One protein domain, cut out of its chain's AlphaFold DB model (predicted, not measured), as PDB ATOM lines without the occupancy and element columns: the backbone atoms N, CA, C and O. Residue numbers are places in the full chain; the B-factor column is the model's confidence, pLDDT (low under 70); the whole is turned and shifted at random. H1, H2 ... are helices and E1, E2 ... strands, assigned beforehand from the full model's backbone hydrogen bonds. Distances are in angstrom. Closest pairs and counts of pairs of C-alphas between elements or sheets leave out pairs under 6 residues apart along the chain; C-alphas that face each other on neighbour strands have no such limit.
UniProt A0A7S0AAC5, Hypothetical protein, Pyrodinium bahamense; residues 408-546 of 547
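What this domain is: This is residues 408 to 546 of the 547 residues of the protein "Hypothetical protein" of Pyrodinium bahamense (UniProt A0A7S0AAC5). A small three-stranded sheet, E1, E2 and E3, is covered on one face by two long helices, H3 and H5, which lie side by side and run opposite ways; much of the long loop of residues 413 to 439 lies on the other side of the sheet. H4 makes the turn between H3 and H5, and beyond H5 a tail leads to H6, the element farthest from the middle. The printed part has 139 residues, with six named helices and three named strands in the order E1 H1 E2 H2 E3 H3 H4 H5 H6; the sheet's order is E1 - E2 - E3, antiparallel, and the class is mixed. The whole is compact, with a radius of gyration of the C-alphas of 16.5 A, and only just elongated, spanning 53 by 35 by 28 A.

How they stand to each other: In the sheet, E2, residues 450 to 455, is the inner strand between E1, residues 408 to 412, and E3, residues 477 to 480. E1 and E2 are antiparallel at 163 degrees, with N 409 and O 453 2.8 A apart, within hydrogen-bond range. E2 and E3 are antiparallel at 178 degrees, with N 479 and O 452 2.8 A apart, also within range. H3, residues 485 to 501, and H5, residues 510 to 531, are on one face of the sheet: two layers, one of strands and one of helices. H3 has a height over the sheet of 9.6 A; its closest C-alphas to E2 are those of Val 496 and Gly 454, 5.9 A apart. H3 and H5 touch at a shallow tilt of 22 degrees, opposite ways, closest at the C-alphas of Leu 488 and Leu 526, 6.0 A. H4, residues 504 to 508, only just touches H5, and only at the corner, with 3 pairs of C-alphas within 8 A, the closest being Asp 506 and Lys 512, 6.3 A; H5 does so with residues 512 to 513 alone. H1, residues 440 to 443, only grazes the sheet. H2, residues 461 to 464, and H6, residues 539 to 544, are not on it and touch no helix. Every O i to N i+4 pair is within hydrogen-bond range in H3, H5 and H6; H4 has 0 of 1, but 2 of 2 O i to N i+3 pairs, and H1 and H2 are too short for an i+4 pair.

Where its parts are: E1 begins at C-alpha 408, (165.371, 161.950, 209.588). E2 is 17.0 A long, H3 24.5 A and H5 31.0 A, from C-alpha 510 at (161.287, 160.236, 187.586) to C-alpha 531. H6 ends at C-alpha 544, (139.273, 158.053, 233.385).

The domain as a whole: The C-alphas farthest apart, those of Arg 505 and Glu 544, are 54.1 A from each other. The printed part has no cut. The links E1 to H1, 27 residues, and H2 to E3, 12 residues, are long. Mean pLDDT of the printed part is 90.3; residue 426 and residues 533 to 546 are under 70.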
ATOM      1  N   LEU A 408     166.364 162.499 208.683       95.81
ATOM      2  CA  LEU A 408     165.371 161.950 209.588       95.81
ATOM      3  C   LEU A 408     163.995 162.297 209.036       95.81
ATOM      4  O   LEU A 408     163.735 163.441 208.671       95.81
ATOM      5  N   PHE A 409     163.137 161.293 208.980       96.62
ATOM      6  CA  PHE A 409     161.738 161.402 208.612       96.62
ATOM      7  C   PHE A 409     160.899 161.010 209.813       96.62
ATOM      8  O   PHE A 409     161.305 160.164 210.612       96.62
ATOM      9  N   CYS A 410     159.714 161.599 209.935       96.81
ATOM     10  CA  CYS A 410     158.811 161.273 211.022       96.81
ATOM     11  C   CYS A 410     157.422 160.930 210.498       96.81
ATOM     12  O   CYS A 410     156.829 161.719 209.770       96.81
ATOM     13  N   ILE A 411     156.903 159.781 210.926       96.06
ATOM     14  CA  ILE A 411     155.504 159.378 210.778       96.06
ATOM     15  C   ILE A 411     154.841 159.552 212.140       96.06
ATOM     16  O   ILE A 411     155.429 159.210 213.167       96.06
ATOM     17  N   SER A 412     153.625 160.086 212.172       95.12
ATOM     18  CA  SER A 412     152.891 160.299 213.417       95.12
ATOM     19  C   SER A 412     151.406 160.021 213.232       95.12
ATOM     20  O   SER A 412     150.843 160.281 212.171       95.12
ATOM     21  N   GLY A 413     150.754 159.524 214.284       94.50
ATOM     22  CA  GLY A 413     149.292 159.496 214.373       94.50
ATOM     23  C   GLY A 413     148.682 160.857 214.725       94.50
ATOM     24  O   GLY A 413     147.461 161.007 214.703       94.50
ATOM     25  N   ALA A 414     149.504 161.855 215.067       93.19
ATOM     26  CA  ALA A 414     149.054 163.229 215.258       93.19
ATOM     27  C   ALA A 414     148.876 163.946 213.914       93.19
ATOM     28  O   ALA A 414     149.711 163.850 213.019       93.19
ATOM     29  N   ASN A 415     147.819 164.749 213.800       92.12
ATOM     30  CA  ASN A 415     147.637 165.632 212.654       92.12
ATOM     31  C   ASN A 415     148.326 166.975 212.926       92.12
ATOM     32  O   ASN A 415     147.693 167.912 213.404       92.12
ATOM     33  N   TRP A 416     149.613 167.078 212.598       92.81
ATOM     34  CA  TRP A 416     150.406 168.297 212.812       92.81
ATOM     35  C   TRP A 416     150.029 169.481 211.910       92.81
ATOM     36  O   TRP A 416     150.542 170.575 212.114       92.81
ATOM     37  N   ARG A 417     149.098 169.316 210.956       92.94
ATOM     38  CA  ARG A 417     148.447 170.462 210.286       92.94
ATOM     39  C   ARG A 417     147.404 171.138 211.181       92.94
ATOM     40  O   ARG A 417     146.898 172.207 210.849       92.94
ATOM     41  N   LYS A 418     147.039 170.510 212.300       92.50
ATOM     42  CA  LYS A 418     146.193 171.079 213.350       92.50
ATOM     43  C   LYS A 418     147.059 171.483 214.539       92.50
ATOM     44  O   LYS A 418     148.163 170.975 214.725       92.50
ATOM     45  N   GLY A 419     146.530 172.400 215.343       92.31
ATOM     46  CA  GLY A 419     147.096 172.670 216.659       92.31
ATOM     47  C   GLY A 419     146.745 171.555 217.649       92.31
ATOM     48  O   GLY A 419     145.869 170.730 217.385       92.31
ATOM     49  N   GLY A 420     147.387 171.565 218.807       94.38
ATOM     50  CA  GLY A 420     147.138 170.658 219.919       94.38
ATOM     51  C   GLY A 420     148.238 169.624 220.158       94.38
ATOM     52  O   GLY A 420     148.078 168.786 221.044       94.38
ATOM     53  N   TYR A 421     149.330 169.649 219.392       95.06
ATOM     54  CA  TYR A 421     150.328 168.579 219.386       95.06
ATOM     55  C   TYR A 421     151.749 169.107 219.574       95.06
ATOM     56  O   TYR A 421     152.070 170.212 219.147       95.06
ATOM     57  N   LEU A 422     152.607 168.273 220.171       94.69
ATOM     58  CA  LEU A 422     154.051 168.489 220.181       94.69
ATOM     59  C   LEU A 422     154.606 168.232 218.778       94.69
ATOM     60  O   LEU A 422     154.465 167.122 218.253       94.69
ATOM     61  N   ASP A 423     155.243 169.237 218.187       92.94
ATOM     62  CA  ASP A 423     155.854 169.114 216.867       92.94
ATOM     63  C   ASP A 423     157.200 168.389 216.945       92.94
ATOM     64  O   ASP A 423     158.222 168.985 217.275       92.94
ATOM     65  N   CYS A 424     157.210 167.098 216.611       90.75
ATOM     66  CA  CYS A 424     158.421 166.273 216.608       90.75
ATOM     67  C   CYS A 424     159.069 166.164 215.216       90.75
ATOM     68  O   CYS A 424     159.970 165.354 215.027       90.75
ATOM     69  N   SER A 425     158.603 166.934 214.224       78.69
ATOM     70  CA  SER A 425     158.951 166.721 212.811       78.69
ATOM     71  C   SER A 425     160.440 166.884 212.486       78.69
ATOM     72  O   SER A 425     160.936 166.201 211.595       78.69
ATOM     73  N   TRP A 426     161.148 167.761 213.205       69.00
ATOM     74  CA  TRP A 426     162.516 168.168 212.851       69.00
ATOM     75  C   TRP A 426     163.496 168.243 214.005       69.00
ATOM     76  O   TRP A 426     164.689 168.013 213.820       69.00
ATOM     77  N   LEU A 427     163.003 168.643 215.171       80.69
ATOM     78  CA  LEU A 427     163.870 169.086 216.249       80.69
ATOM     79  C   LEU A 427     163.853 168.089 217.388       80.69
ATOM     80  O   LEU A 427     164.914 167.666 217.797       80.69
ATOM     81  N   TYR A 428     162.697 167.628 217.854       87.69
ATOM     82  CA  TYR A 428     162.674 166.717 218.997       87.69
ATOM     83  C   TYR A 428     162.945 165.275 218.589       87.69
ATOM     84  O   TYR A 428     162.094 164.616 217.994       87.69
ATOM     85  N   ASN A 429     164.138 164.780 218.918       92.00
ATOM     86  CA  ASN A 429     164.545 163.423 218.584       92.00
ATOM     87  C   ASN A 429     165.514 162.835 219.613       92.00
ATOM     88  O   ASN A 429     166.302 163.554 220.227       92.00
ATOM     89  N   GLN A 430     165.511 161.508 219.760       93.88
ATOM     90  CA  GLN A 430     166.440 160.825 220.661       93.88
ATOM     91  C   GLN A 430     167.904 160.963 220.244       93.88
ATOM     92  O   GLN A 430     168.792 160.906 221.099       93.88
ATOM     93  N   ALA A 431     168.163 161.135 218.945       94.69
ATOM     94  CA  ALA A 431     169.500 161.285 218.398       94.69
ATOM     95  C   ALA A 431     170.170 162.603 218.791       94.69
ATOM     96  O   ALA A 431     171.401 162.669 218.835       94.69
ATOM     97  N   PHE A 432     169.383 163.637 219.084       94.12
ATOM     98  CA  PHE A 432     169.903 164.967 219.350       94.12
ATOM     99  C   PHE A 432     170.251 165.185 220.819       94.12
ATOM    100  O   PHE A 432     169.775 164.488 221.713       94.12
ATOM    101  N   VAL A 433     171.126 166.158 221.052       92.31
ATOM    102  CA  VAL A 433     171.481 166.651 222.390       92.31
ATOM    103  C   VAL A 433     170.470 167.708 222.871       92.31
ATOM    104  O   VAL A 433     169.714 168.256 222.057       92.31
ATOM    105  N   PRO A 434     170.429 168.038 224.177       90.56
ATOM    106  CA  PRO A 434     169.614 169.141 224.678       90.56
ATOM    107  C   PRO A 434     169.877 170.449 223.910       90.56
ATOM    108  O   PRO A 434     171.019 170.717 223.535       90.56
ATOM    109  N   PRO A 435     168.851 171.286 223.676       89.25
ATOM    110  CA  PRO A 435     167.490 171.197 224.220       89.25
ATOM    111  C   PRO A 435     166.512 170.314 223.429       89.25
ATOM    112  O   PRO A 435     165.335 170.229 223.785       89.25
ATOM    113  N   PHE A 436     166.972 169.699 222.346       90.12
ATOM    114  CA  PHE A 436     166.120 169.010 221.381       90.12
ATOM    115  C   PHE A 436     166.041 167.493 221.609       90.12
ATOM    116  O   PHE A 436     165.399 166.766 220.856       90.12
ATOM    117  N   GLU A 437     166.684 167.003 222.662       94.19
ATOM    118  CA  GLU A 437     166.658 165.599 223.044       94.19
ATOM    119  C   GLU A 437     165.253 165.157 223.466       94.19
ATOM    120  O   GLU A 437     164.691 165.689 224.418       94.19
ATOM    121  N   LEU A 438     164.717 164.134 222.810       94.81
ATOM    122  CA  LEU A 438     163.528 163.416 223.265       94.81
ATOM    123  C   LEU A 438     163.988 162.063 223.811       94.81
ATOM    124  O   LEU A 438     164.449 161.242 223.032       94.81
ATOM    125  N   ARG A 439     163.963 161.822 225.123       94.50
ATOM    126  CA  ARG A 439     164.473 160.556 225.690       94.50
ATOM    127  C   ARG A 439     163.520 159.385 225.426       94.50
ATOM    128  O   ARG A 439     162.383 159.593 225.003       94.50
ATOM    129  N   ASP A 440     163.956 158.160 225.707       94.44
ATOM    130  CA  ASP A 440     163.100 156.966 225.626       94.44
ATOM    131  C   ASP A 440     161.859 157.108 226.519       94.44
ATOM    132  O   ASP A 440     160.733 156.847 226.089       94.44
ATOM    133  N   GLU A 441     162.043 157.624 227.736       95.25
ATOM    134  CA  GLU A 441     160.944 157.854 228.674       95.25
ATOM    135  C   GLU A 441     159.998 158.953 228.183       95.25
ATOM    136  O   GLU A 441     158.791 158.877 228.405       95.25
ATOM    137  N   ASP A 442     160.538 159.973 227.511       95.12
ATOM    138  CA  ASP A 442     159.752 161.068 226.948       95.12
ATOM    139  C   ASP A 442     158.920 160.585 225.748       95.12
ATOM    140  O   ASP A 442     157.732 160.893 225.645       95.12
ATOM    141  N   LEU A 443     159.511 159.763 224.875       94.62
ATOM    142  CA  LEU A 443     158.836 159.168 223.724       94.62
ATOM    143  C   LEU A 443     157.654 158.287 224.170       94.62
ATOM    144  O   LEU A 443     156.557 158.383 223.614       94.62
ATOM    145  N   ALA A 444     157.841 157.503 225.237       94.94
ATOM    146  CA  ALA A 444     156.794 156.677 225.845       94.94
ATOM    147  C   ALA A 444     155.630 157.486 226.459       94.94
ATOM    148  O   ALA A 444     154.556 156.936 226.699       94.94
ATOM    149  N   ARG A 445     155.820 158.788 226.718       95.06
ATOM    150  CA  ARG A 445     154.808 159.692 227.303       95.06
ATOM    151  C   ARG A 445     153.987 160.457 226.265       95.06
ATOM    152  O   ARG A 445     153.035 161.152 226.632       95.06
ATOM    153  N   LEU A 446     154.333 160.359 224.982       94.88
ATOM    154  CA  LEU A 446     153.576 161.009 223.915       94.88
ATOM    155  C   LEU A 446     152.166 160.417 223.792       94.88
ATOM    156  O   LEU A 446     151.963 159.212 223.893       94.88
ATOM    157  N   GLN A 447     151.178 161.277 223.527       92.00
ATOM    158  CA  GLN A 447     149.763 160.883 223.413       92.00
ATOM    159  C   GLN A 447     149.378 160.297 222.050       92.00
ATOM    160  O   GLN A 447     148.193 160.123 221.760       92.00
ATOM    161  N   PHE A 448     150.352 160.073 221.178       93.94
ATOM    162  CA  PHE A 448     150.138 159.623 219.815       93.94
ATOM    163  C   PHE A 448     151.261 158.672 219.404       93.94
ATOM    164  O   PHE A 448     152.387 158.812 219.892       93.94
ATOM    165  N   PRO A 449     150.970 157.710 218.512       95.81
ATOM    166  CA  PRO A 449     152.000 156.862 217.942       95.81
ATOM    167  C   PRO A 449     152.942 157.718 217.096       95.81
ATOM    168  O   PRO A 449     152.486 158.569 216.329       95.81
ATOM    169  N   ILE A 450     154.242 157.496 217.229       96.25
ATOM    170  CA  ILE A 450     155.269 158.203 216.470       96.25
ATOM    171  C   ILE A 450     156.381 157.240 216.069       96.25
ATOM    172  O   ILE A 450     156.774 156.371 216.844       96.25
ATOM    173  N   VAL A 451     156.905 157.433 214.863       97.25
ATOM    174  CA  VAL A 451     158.130 156.795 214.382       97.25
ATOM    175  C   VAL A 451     159.003 157.872 213.780       97.25
ATOM    176  O   VAL A 451     158.611 158.497 212.797       97.25
ATOM    177  N   THR A 452     160.197 158.062 214.324       97.50
ATOM    178  CA  THR A 452     161.250 158.805 213.637       97.50
ATOM    179  C   THR A 452     162.299 157.828 213.142       97.50
ATOM    180  O   THR A 452     162.797 157.017 213.918       97.50
ATOM    181  N   PHE A 453     162.637 157.889 211.864       98.00
ATOM    182  CA  PHE A 453     163.563 156.954 211.236       98.00
ATOM    183  C   PHE A 453     164.418 157.658 210.187       98.00
ATOM    184  O   PHE A 453     164.095 158.761 209.747       98.00
ATOM    185  N   GLY A 454     165.508 157.023 209.771       97.56
ATOM    186  CA  GLY A 454     166.332 157.535 208.687       97.56
ATOM    187  C   GLY A 454     167.779 157.091 208.796       97.56
ATOM    188  O   GLY A 454     168.069 156.028 209.335       97.56
ATOM    189  N   THR A 455     168.684 157.928 208.302       97.62
ATOM    190  CA  THR A 455     170.132 157.707 208.335       97.62
ATOM    191  C   THR A 455     170.826 158.906 208.962       97.62
ATOM    192  O   THR A 455     170.433 160.053 208.744       97.62
ATOM    193  N   LEU A 456     171.878 158.650 209.730       97.06
ATOM    194  CA  LEU A 456     172.785 159.670 210.251       97.06
ATOM    195  C   LEU A 456     174.195 159.503 209.665       97.06
ATOM    196  O   LEU A 456     175.146 160.073 210.196       97.06
ATOM    197  N   ALA A 457     174.322 158.733 208.579       96.50
ATOM    198  CA  ALA A 457     175.571 158.458 207.886       96.50
ATOM    199  C   ALA A 457     175.609 159.098 206.481       96.50
ATOM    200  O   ALA A 457     174.614 159.028 205.751       96.50
ATOM    201  N   PRO A 458     176.757 159.663 206.064       96.44
ATOM    202  CA  PRO A 458     177.858 160.111 206.921       96.44
ATOM    203  C   PRO A 458     177.432 161.335 207.748       96.44
ATOM    204  O   PRO A 458     176.644 162.159 207.279       96.44
ATOM    205  N   MET A 459     177.943 161.471 208.970       95.69
ATOM    206  CA  MET A 459     177.712 162.623 209.838       95.69
ATOM    207  C   MET A 459     178.711 163.741 209.501       95.69
ATOM    208  O   MET A 459     179.906 163.566 209.734       95.69
ATOM    209  N   PRO A 460     178.263 164.910 209.008       92.62
ATOM    210  CA  PRO A 460     179.144 166.053 208.816       92.62
ATOM    211  C   PRO A 460     179.703 166.520 210.162       92.62
ATOM    212  O   PRO A 460     178.974 166.569 211.161       92.62
ATOM    213  N   GLU A 461     180.982 166.892 210.190       91.75
ATOM    214  CA  GLU A 461     181.651 167.367 211.405       91.75
ATOM    215  C   GLU A 461     180.901 168.562 212.009       91.75
ATOM    216  O   GLU A 461     180.658 168.606 213.219       91.75
ATOM    217  N   GLU A 462     180.407 169.451 211.147       86.88
ATOM    218  CA  GLU A 462     179.669 170.663 211.495       86.88
ATOM    219  C   GLU A 462     178.321 170.374 212.163       86.88
ATOM    220  O   GLU A 462     177.783 171.238 212.847       86.88
ATOM    221  N   LEU A 463     177.749 169.180 211.983       87.81
ATOM    222  CA  LEU A 463     176.481 168.782 212.608       87.81
ATOM    223  C   LEU A 463     176.680 167.835 213.794       87.81
ATOM    224  O   LEU A 463     175.769 167.669 214.611       87.81
ATOM    225  N   SER A 464     177.869 167.248 213.930       93.31
ATOM    226  CA  SER A 464     178.169 166.226 214.932       93.31
ATOM    227  C   SER A 464     177.927 166.700 216.371       93.31
ATOM    228  O   SER A 464     177.507 165.907 217.214       93.31
ATOM    229  N   PHE A 465     178.112 167.993 216.661       92.62
ATOM    230  CA  PHE A 465     177.879 168.560 217.993       92.62
ATOM    231  C   PHE A 465     176.404 168.527 218.416       92.62
ATOM    232  O   PHE A 465     176.113 168.508 219.610       92.62
ATOM    233  N   ARG A 466     175.470 168.487 217.455       91.38
ATOM    234  CA  ARG A 466     174.028 168.391 217.726       91.38
ATOM    235  C   ARG A 466     173.551 166.952 217.911       91.38
ATOM    236  O   ARG A 466     172.442 166.752 218.395       91.38
ATOM    237  N   VAL A 467     174.369 165.962 217.549       95.19
ATOM    238  CA  VAL A 467     174.012 164.537 217.546       95.19
ATOM    239  C   VAL A 467     174.836 163.782 218.583       95.19
ATOM    240  O   VAL A 467     176.066 163.891 218.635       95.19
ATOM    241  N   LYS A 468     174.173 162.976 219.416       96.56
ATOM    242  CA  LYS A 468     174.850 162.168 220.436       96.56
ATOM    243  C   LYS A 468     175.853 161.212 219.776       96.56
ATOM    244  O   LYS A 468     175.501 160.579 218.779       96.56
ATOM    245  N   PRO A 469     177.049 161.013 220.363       97.50
ATOM    246  CA  PRO A 469     178.103 160.189 219.769       97.50
ATOM    247  C   PRO A 469     177.651 158.800 219.304       97.50
ATOM    248  O   PRO A 469     178.009 158.388 218.209       97.50
ATOM    249  N   LYS A 470     176.799 158.113 220.081       97.69
ATOM    250  CA  LYS A 470     176.325 156.752 219.764       97.69
ATOM    251  C   LYS A 470     175.491 156.639 218.479       97.69
ATOM    252  O   LYS A 470     175.365 155.543 217.945       97.69
ATOM    253  N   TYR A 471     174.914 157.742 218.000       97.62
ATOM    254  CA  TYR A 471     174.076 157.760 216.797       97.62
ATOM    255  C   TYR A 471     174.783 158.348 215.569       97.62
ATOM    256  O   TYR A 471     174.203 158.364 214.487       97.62
ATOM    257  N   ARG A 472     176.018 158.840 215.713       97.12
ATOM    258  CA  ARG A 472     176.788 159.369 214.583       97.12
ATOM    259  C   ARG A 472     177.132 158.235 213.623       97.12
ATOM    260  O   ARG A 472     177.406 157.122 214.068       97.12
ATOM    261  N   ASP A 473     177.058 158.527 212.328       97.12
ATOM    262  CA  ASP A 473     177.408 157.596 211.250       97.12
ATOM    263  C   ASP A 473     176.604 156.287 211.244       97.12
ATOM    264  O   ASP A 473     177.000 155.301 210.625       97.12
ATOM    265  N   GLN A 474     175.439 156.270 211.897       98.00
ATOM    266  CA  GLN A 474     174.548 155.119 211.858       98.00
ATOM    267  C   GLN A 474     173.809 155.076 210.510       98.00
ATOM    268  O   GLN A 474     173.095 156.032 210.184       98.00
ATOM    269  N   PRO A 475     173.928 153.980 209.733       97.56
ATOM    270  CA  PRO A 475     173.308 153.871 208.410       97.56
ATOM    271  C   PRO A 475     171.782 153.785 208.491       97.56
ATOM    272  O   PRO A 475     171.085 154.159 207.552       97.56
ATOM    273  N   PHE A 476     171.266 153.316 209.628       98.31
ATOM    274  CA  PHE A 476     169.850 153.292 209.935       98.31
ATOM    275  C   PHE A 476     169.638 153.587 211.419       98.31
ATOM    276  O   PHE A 476     170.230 152.936 212.280       98.31
ATOM    277  N   VAL A 477     168.768 154.546 211.718       97.94
ATOM    278  CA  VAL A 477     168.268 154.817 213.068       97.94
ATOM    279  C   VAL A 477     166.751 154.799 213.063       97.94
ATOM    280  O   VAL A 477     166.120 155.168 212.073       97.94
ATOM    281  N   MET A 478     166.167 154.374 214.178       97.75
ATOM    282  CA  MET A 478     164.724 154.335 214.359       97.75
ATOM    283  C   MET A 478     164.376 154.515 215.832       97.75
ATOM    284  O   MET A 478     164.974 153.879 216.699       97.75
ATOM    285  N   PHE A 479     163.387 155.360 216.090       97.44
ATOM    286  CA  PHE A 479     162.870 155.692 217.409       97.44
ATOM    287  C   PHE A 479     161.347 155.637 217.350       97.44
ATOM    288  O   PHE A 479     160.743 156.275 216.488       97.44
ATOM    289  N   THR A 480     160.720 154.861 218.229       96.88
ATOM    290  CA  THR A 480     159.267 154.648 218.220       96.88
ATOM    291  C   THR A 480     158.737 154.412 219.632       96.88
ATOM    292  O   THR A 480     159.436 153.841 220.465       96.88
ATOM    293  N   ASN A 481     157.503 154.844 219.903       96.38
ATOM    294  CA  ASN A 481     156.763 154.491 221.125       96.38
ATOM    295  C   ASN A 481     155.734 153.375 220.910       96.38
ATOM    296  O   ASN A 481     154.916 153.110 221.791       96.38
ATOM    297  N   ILE A 482     155.752 152.743 219.739       95.81
ATOM    298  CA  ILE A 482     154.871 151.632 219.391       95.81
ATOM    299  C   ILE A 482     155.661 150.476 218.789       95.81
ATOM    300  O   ILE A 482     156.731 150.673 218.210       95.81
ATOM    301  N   ASP A 483     155.093 149.277 218.882       95.81
ATOM    302  CA  ASP A 483     155.562 148.125 218.120       95.81
ATOM    303  C   ASP A 483     155.114 148.248 216.655       95.81
ATOM    304  O   ASP A 483     153.924 148.379 216.353       95.81
ATOM    305  N   LEU A 484     156.084 148.233 215.742       95.88
ATOM    306  CA  LEU A 484     155.867 148.392 214.305       95.88
ATOM    307  C   LEU A 484     155.691 147.053 213.582       95.88
ATOM    308  O   LEU A 484     155.104 147.016 212.497       95.88
ATOM    309  N   GLY A 485     156.169 145.958 214.179       96.38
ATOM    310  CA  GLY A 485     156.351 144.680 213.502       96.38
ATOM    311  C   GLY A 485     157.469 144.695 212.446       96.38
ATOM    312  O   GLY A 485     157.849 145.731 211.901       96.38
ATOM    313  N   GLU A 486     157.978 143.504 212.129       97.50
ATOM    314  CA  GLU A 486     159.120 143.317 211.218       97.50
ATOM    315  C   GLU A 486     158.861 143.819 209.791       97.50
ATOM    316  O   GLU A 486     159.769 144.320 209.135       97.50
ATOM    317  N   GLU A 487     157.618 143.726 209.313       97.94
ATOM    318  CA  GLU A 487     157.249 144.129 207.952       97.94
ATOM    319  C   GLU A 487     157.464 145.631 207.714       97.94
ATOM    320  O   GLU A 487     158.161 146.021 206.776       97.94
ATOM    321  N   LEU A 488     156.931 146.487 208.599       97.94
ATOM    322  CA  LEU A 488     157.111 147.936 208.492       97.94
ATOM    323  C   LEU A 488     158.581 148.324 208.686       97.94
ATOM    324  O   LEU A 488     159.099 149.145 207.935       97.94
ATOM    325  N   ILE A 489     159.281 147.705 209.641       98.50
ATOM    326  CA  ILE A 489     160.718 147.946 209.853       98.50
ATOM    327  C   ILE A 489     161.519 147.598 208.592       98.50
ATOM    328  O   ILE A 489     162.409 148.357 208.201       98.50
ATOM    329  N   GLY A 490     161.199 146.477 207.940       98.38
ATOM    330  CA  GLY A 490     161.811 146.052 206.684       98.38
ATOM    331  C   GLY A 490     161.637 147.089 205.575       98.38
ATOM    332  O   GLY A 490     162.628 147.493 204.965       98.38
ATOM    333  N   ARG A 491     160.413 147.592 205.377       98.44
ATOM    334  CA  ARG A 491     160.120 148.624 204.366       98.44
ATOM    335  C   ARG A 491     160.780 149.970 204.661       98.44
ATOM    336  O   ARG A 491     161.309 150.601 203.749       98.44
ATOM    337  N   LEU A 492     160.837 150.389 205.927       98.56
ATOM    338  CA  LEU A 492     161.556 151.608 206.317       98.56
ATOM    339  C   LEU A 492     163.064 151.489 206.041       98.56
ATOM    340  O   LEU A 492     163.674 152.442 205.560       98.56
ATOM    341  N   LYS A 493     163.672 150.325 206.312       98.56
ATOM    342  CA  LYS A 493     165.085 150.059 205.983       98.56
ATOM    343  C   LYS A 493     165.328 150.049 204.478       98.56
ATOM    344  O   LYS A 493     166.315 150.623 204.031       98.56
ATOM    345  N   GLU A 494     164.440 149.420 203.712       98.44
ATOM    346  CA  GLU A 494     164.496 149.398 202.247       98.44
ATOM    347  C   GLU A 494     164.441 150.812 201.664       98.44
ATOM    348  O   GLU A 494     165.293 151.174 200.858       98.44
ATOM    349  N   LEU A 495     163.516 151.643 202.145       98.44
ATOM    350  CA  LEU A 495     163.428 153.048 201.768       98.44
ATOM    351  C   LEU A 495     164.712 153.821 202.093       98.44
ATOM    352  O   LEU A 495     165.231 154.535 201.240       98.44
ATOM    353  N   VAL A 496     165.230 153.704 203.321       98.38
ATOM    354  CA  VAL A 496     166.472 154.397 203.704       98.38
ATOM    355  C   VAL A 496     167.631 153.941 202.825       98.38
ATOM    356  O   VAL A 496     168.397 154.789 202.377       98.38
ATOM    357  N   ARG A 497     167.715 152.640 202.516       97.88
ATOM    358  CA  ARG A 497     168.712 152.084 201.601       97.88
ATOM    359  C   ARG A 497     168.606 152.706 200.208       97.88
ATOM    360  O   ARG A 497     169.614 153.207 199.717       97.88
ATOM    361  N   GLU A 498     167.410 152.750 199.614       98.06
ATOM    362  CA  GLU A 498     167.185 153.396 198.308       98.06
ATOM    363  C   GLU A 498     167.621 154.867 198.309       98.06
ATOM    364  O   GLU A 498     168.202 155.342 197.337       98.06
ATOM    365  N   LEU A 499     167.392 155.590 199.409       97.69
ATOM    366  CA  LEU A 499     167.815 156.984 199.551       97.69
ATOM    367  C   LEU A 499     169.334 157.149 199.716       97.69
ATOM    368  O   LEU A 499     169.869 158.188 199.334       97.69
ATOM    369  N   THR A 500     170.022 156.185 200.336       97.00
ATOM    370  CA  THR A 500     171.465 156.264 200.629       97.00
ATOM    371  C   THR A 500     172.361 155.693 199.538       97.00
ATOM    372  O   THR A 500     173.489 156.154 199.400       97.00
ATOM    373  N   GLU A 501     171.894 154.682 198.805       96.75
ATOM    374  CA  GLU A 501     172.655 154.039 197.724       96.75
ATOM    375  C   GLU A 501     172.495 154.769 196.381       96.75
ATOM    376  O   GLU A 501     173.271 154.543 195.455       96.75
ATOM    377  N   ALA A 502     171.496 155.648 196.274       97.25
ATOM    378  CA  ALA A 502     171.281 156.500 195.116       97.25
ATOM    379  C   ALA A 502     172.339 157.604 194.984       97.25
ATOM    380  O   ALA A 502     172.998 158.020 195.939       97.25
ATOM    381  N   GLU A 503     172.457 158.129 193.772       97.62
ATOM    382  CA  GLU A 503     173.298 159.276 193.474       97.62
ATOM    383  C   GLU A 503     172.474 160.565 193.523       97.62
ATOM    384  O   GLU A 503     171.286 160.591 193.221       97.62
ATOM    385  N   GLU A 504     173.109 161.703 193.802       97.25
ATOM    386  CA  GLU A 504     172.392 162.985 193.897       97.25
ATOM    387  C   GLU A 504     171.613 163.371 192.634       97.25
ATOM    388  O   GLU A 504     170.583 164.046 192.720       97.25
ATOM    389  N   ARG A 505     172.094 162.945 191.459       97.62
ATOM    390  CA  ARG A 505     171.421 163.173 190.172       97.62
ATOM    391  C   ARG A 505     170.105 162.405 190.042       97.62
ATOM    392  O   ARG A 505     169.269 162.787 189.226       97.62
ATOM    393  N   ASP A 506     169.888 161.379 190.863       98.19
ATOM    394  CA  ASP A 506     168.635 160.629 190.893       98.19
ATOM    395  C   ASP A 506     167.459 161.500 191.376       98.19
ATOM    396  O   ASP A 506     166.310 161.190 191.070       98.19
ATOM    397  N   ALA A 507     167.722 162.667 191.985       97.69
ATOM    398  CA  ALA A 507     166.700 163.675 192.299       97.69
ATOM    399  C   ALA A 507     165.983 164.234 191.055       97.69
ATOM    400  O   ALA A 507     164.913 164.831 191.176       97.69
ATOM    401  N   TRP A 508     166.544 164.006 189.860       98.00
ATOM    402  CA  TRP A 508     165.930 164.342 188.574       98.00
ATOM    403  C   TRP A 508     165.435 163.136 187.775       98.00
ATOM    404  O   TRP A 508     164.954 163.298 186.653       98.00
ATOM    405  N   ARG A 509     165.519 161.924 188.331       98.06
ATOM    406  CA  ARG A 509     165.061 160.706 187.662       98.06
ATOM    407  C   ARG A 509     163.681 160.326 188.165       98.06
ATOM    408  O   ARG A 509     163.522 159.838 189.279       98.06
ATOM    409  N   TYR A 510     162.693 160.512 187.296       97.69
ATOM    410  CA  TYR A 510     161.287 160.236 187.586       97.69
ATOM    411  C   TYR A 510     161.055 158.825 188.154       97.69
ATOM    412  O   TYR A 510     160.375 158.676 189.160       97.69
ATOM    413  N   GLU A 511     161.698 157.807 187.577       98.00
ATOM    414  CA  GLU A 511     161.609 156.410 188.028       98.00
ATOM    415  C   GLU A 511     162.043 156.236 189.492       98.00
ATOM    416  O   GLU A 511     161.341 155.604 190.274       98.00
ATOM    417  N   LYS A 512     163.165 156.851 189.888       97.81
ATOM    418  CA  LYS A 512     163.680 156.770 191.263       97.81
ATOM    419  C   LYS A 512     162.773 157.488 192.258       97.81
ATOM    420  O   LYS A 512     162.554 156.989 193.360       97.81
ATOM    421  N   LEU A 513     162.217 158.632 191.864       98.06
ATOM    422  CA  LEU A 513     161.253 159.373 192.680       98.06
ATOM    423  C   LEU A 513     159.950 158.585 192.869       98.06
ATOM    424  O   LEU A 513     159.425 158.559 193.980       98.06
ATOM    425  N   LEU A 514     159.470 157.896 191.827       97.94
ATOM    426  CA  LEU A 514     158.312 157.005 191.928       97.94
ATOM    427  C   LEU A 514     158.565 155.841 192.885       97.94
ATOM    428  O   LEU A 514     157.732 155.602 193.751       97.94
ATOM    429  N   THR A 515     159.720 155.176 192.803       98.19
ATOM    430  CA  THR A 515     160.066 154.087 193.735       98.19
ATOM    431  C   THR A 515     160.049 154.560 195.191       98.19
ATOM    432  O   THR A 515     159.448 153.926 196.056       98.19
ATOM    433  N   VAL A 516     160.665 155.712 195.475       98.25
ATOM    434  CA  VAL A 516     160.682 156.297 196.825       98.25
ATOM    435  C   VAL A 516     159.278 156.699 197.295       98.25
ATOM    436  O   VAL A 516     158.965 156.575 198.482       98.25
ATOM    437  N   LEU A 517     158.425 157.171 196.383       98.12
ATOM    438  CA  LEU A 517     157.035 157.520 196.666       98.12
ATOM    439  C   LEU A 517     156.175 156.280 196.960       98.12
ATOM    440  O   LEU A 517     155.377 156.293 197.894       98.12
ATOM    441  N   GLU A 518     156.339 155.204 196.196       98.31
ATOM    442  CA  GLU A 518     155.643 153.932 196.413       98.31
ATOM    443  C   GLU A 518     156.015 153.330 197.772       98.31
ATOM    444  O   GLU A 518     155.128 153.066 198.585       98.31
ATOM    445  N   LEU A 519     157.313 153.246 198.081       98.50
ATOM    446  CA  LEU A 519     157.797 152.794 199.392       98.50
ATOM    447  C   LEU A 519     157.257 153.662 200.537       98.50
ATOM    448  O   LEU A 519     156.890 153.146 201.595       98.50
ATOM    449  N   GLN A 520     157.167 154.979 200.333       98.06
ATOM    450  CA  GLN A 520     156.584 155.897 201.311       98.06
ATOM    451  C   GLN A 520     155.102 155.589 201.566       98.06
ATOM    452  O   GLN A 520     154.695 155.481 202.726       98.06
ATOM    453  N   LYS A 521     154.310 155.386 200.509       97.69
ATOM    454  CA  LYS A 521     152.889 155.016 200.607       97.69
ATOM    455  C   LYS A 521     152.691 153.667 201.296       97.69
ATOM    456  O   LYS A 521     151.829 153.559 202.167       97.69
ATOM    457  N   GLU A 522     153.508 152.666 200.969       98.19
ATOM    458  CA  GLU A 522     153.483 151.354 201.627       98.19
ATOM    459  C   GLU A 522     153.761 151.472 203.131       98.19
ATOM    460  O   GLU A 522     152.990 150.972 203.952       98.19
ATOM    461  N   CYS A 523     154.814 152.203 203.510       98.38
ATOM    462  CA  CYS A 523     155.149 152.444 204.913       98.38
ATOM    463  C   CYS A 523     154.019 153.168 205.659       98.38
ATOM    464  O   CYS A 523     153.689 152.805 206.789       98.38
ATOM    465  N   GLN A 524     153.401 154.181 205.040       96.56
ATOM    466  CA  GLN A 524     152.273 154.900 205.636       96.56
ATOM    467  C   GLN A 524     151.042 154.007 205.811       96.56
ATOM    468  O   GLN A 524     150.396 154.070 206.856       96.56
ATOM    469  N   ALA A 525     150.739 153.147 204.836       96.31
ATOM    470  CA  ALA A 525     149.638 152.194 204.928       96.31
ATOM    471  C   ALA A 525     149.862 151.173 206.055       96.31
ATOM    472  O   ALA A 525     148.965 150.943 206.871       96.31
ATOM    473  N   LEU A 526     151.075 150.619 206.157       96.94
ATOM    474  CA  LEU A 526     151.467 149.700 207.228       96.94
ATOM    475  C   LEU A 526     151.407 150.371 208.607       96.94
ATOM    476  O   LEU A 526     150.852 149.803 209.550       96.94
ATOM    477  N   PHE A 527     151.906 151.605 208.732       96.25
ATOM    478  CA  PHE A 527     151.800 152.376 209.971       96.25
ATOM    479  C   PHE A 527     150.335 152.648 210.342       96.25
ATOM    480  O   PHE A 527     149.944 152.440 211.491       96.25
ATOM    481  N   ALA A 528     149.498 153.050 209.380       94.06
ATOM    482  CA  ALA A 528     148.077 153.298 209.605       94.06
ATOM    483  C   ALA A 528     147.351 152.037 210.107       94.06
ATOM    484  O   ALA A 528     146.608 152.111 211.090       94.06
ATOM    485  N   ALA A 529     147.626 150.875 209.506       94.19
ATOM    486  CA  ALA A 529     147.062 149.587 209.912       94.19
ATOM    487  C   ALA A 529     147.451 149.178 211.346       94.19
ATOM    488  O   ALA A 529     146.653 148.565 212.053       94.19
ATOM    489  N   ARG A 530     148.654 149.545 211.803       90.69
ATOM    490  CA  ARG A 530     149.115 149.297 213.180       90.69
ATOM    491  C   ARG A 530     148.557 150.317 214.169       90.69
ATOM    492  O   ARG A 530     148.133 149.955 215.264       90.69
ATOM    493  N   SER A 531     148.515 151.587 213.773       85.19
ATOM    494  CA  SER A 531     148.036 152.681 214.620       85.19
ATOM    495  C   SER A 531     146.538 152.597 214.918       85.19
ATOM    496  O   SER A 531     146.124 152.982 216.003       85.19
ATOM    497  N   SER A 532     145.729 152.049 214.004       75.38
ATOM    498  CA  SER A 532     144.297 151.812 214.230       75.38
ATOM    499  C   SER A 532     144.032 150.666 215.211       75.38
ATOM    500  O   SER A 532     143.000 150.656 215.881       75.38
ATOM    501  N   TYR A 533     144.980 149.728 215.323       55.62
ATOM    502  CA  TYR A 533     144.944 148.615 216.274       55.62
ATOM    503  C   TYR A 533     145.208 149.068 217.708       55.62
ATOM    504  O   TYR A 533     144.670 148.510 218.666       55.62
ATOM    505  N   ILE A 534     145.980 150.145 217.850       55.06
ATOM    506  CA  ILE A 534     146.006 150.963 219.053       55.06
ATOM    507  C   ILE A 534     144.712 151.768 219.003       55.06
ATOM    508  O   ILE A 534     144.709 152.944 218.641       55.06
ATOM    509  N   GLY A 535     143.590 151.077 219.264       40.56
ATOM    510  CA  GLY A 535     142.249 151.647 219.231       40.56
ATOM    511  C   GLY A 535     142.271 153.020 219.890       40.56
ATOM    512  O   GLY A 535     143.082 153.205 220.807       40.56
ATOM    513  N   PRO A 536     141.454 153.979 219.400       42.66
ATOM    514  CA  PRO A 536     141.550 155.377 219.800       42.66
ATOM    515  C   PRO A 536     141.757 155.373 221.293       42.66
ATOM    516  O   PRO A 536     140.948 154.753 221.983       42.66
ATOM    517  N   TRP A 537     142.882 155.919 221.759       45.59
ATOM    518  CA  TRP A 537     143.114 156.199 223.167       45.59
ATOM    519  C   TRP A 537     141.887 156.978 223.609       45.59
ATOM    520  O   TRP A 537     141.760 158.169 223.321       45.59
ATOM    521  N   SER A 538     140.890 156.229 224.067       45.03
ATOM    522  CA  SER A 538     139.518 156.627 223.790       45.03
ATOM    523  C   SER A 538     139.261 157.854 224.630       45.03
ATOM    524  O   SER A 538     139.873 158.015 225.690       45.03
ATOM    525  N   ASP A 539     138.336 158.710 224.216       50.03
ATOM    526  CA  ASP A 539     137.853 159.768 225.106       50.03
ATOM    527  C   ASP A 539     137.496 159.220 226.502       50.03
ATOM    528  O   ASP A 539     137.564 159.949 227.483       50.03
ATOM    529  N   LYS A 540     137.206 157.915 226.612       43.62
ATOM    530  CA  LYS A 540     137.039 157.190 227.868       43.62
ATOM    531  C   LYS A 540     138.332 157.053 228.683       43.62
ATOM    532  O   LYS A 540     138.338 157.463 229.831       43.62
ATOM    533  N   THR A 541     139.441 156.589 228.108       48.81
ATOM    534  CA  THR A 541     140.742 156.508 228.810       48.81
ATOM    535  C   THR A 541     141.321 157.898 229.105       48.81
ATOM    536  O   THR A 541     142.026 158.082 230.095       48.81
ATOM    537  N   ARG A 542     140.998 158.902 228.274       52.28
ATOM    538  CA  ARG A 542     141.286 160.318 228.556       52.28
ATOM    539  C   ARG A 542     140.437 160.875 229.698       52.28
ATOM    540  O   ARG A 542     140.966 161.661 230.470       52.28
ATOM    541  N   ARG A 543     139.161 160.486 229.817       50.69
ATOM    542  CA  ARG A 543     138.286 160.871 230.939       50.69
ATOM    543  C   ARG A 543     138.684 160.172 232.236       50.69
ATOM    544  O   ARG A 543     138.877 160.854 233.227       50.69
ATOM    545  N   GLU A 544     138.931 158.866 232.203       50.50
ATOM    546  CA  GLU A 544     139.273 158.053 233.385       50.50
ATOM    547  C   GLU A 544     140.654 158.373 233.988       50.50
ATOM    548  O   GLU A 544     140.911 158.016 235.129       50.50
ATOM    549  N   LYS A 545     141.559 159.024 233.239       49.34
ATOM    550  CA  LYS A 545     142.829 159.559 233.775       49.34
ATOM    551  C   LYS A 545     142.790 161.061 234.082       49.34
ATOM    552  O   LYS A 545     143.773 161.591 234.594       49.34
ATOM    553  N   ALA A 546     141.735 161.763 233.667       47.59
ATOM    554  CA  ALA A 546     141.570 163.200 233.895       47.59
ATOM    555  C   ALA A 546     140.608 163.523 235.049       47.59
ATOM    556  O   ALA A 546     140.654 164.653 235.543       47.59
TER     557      ALA A 546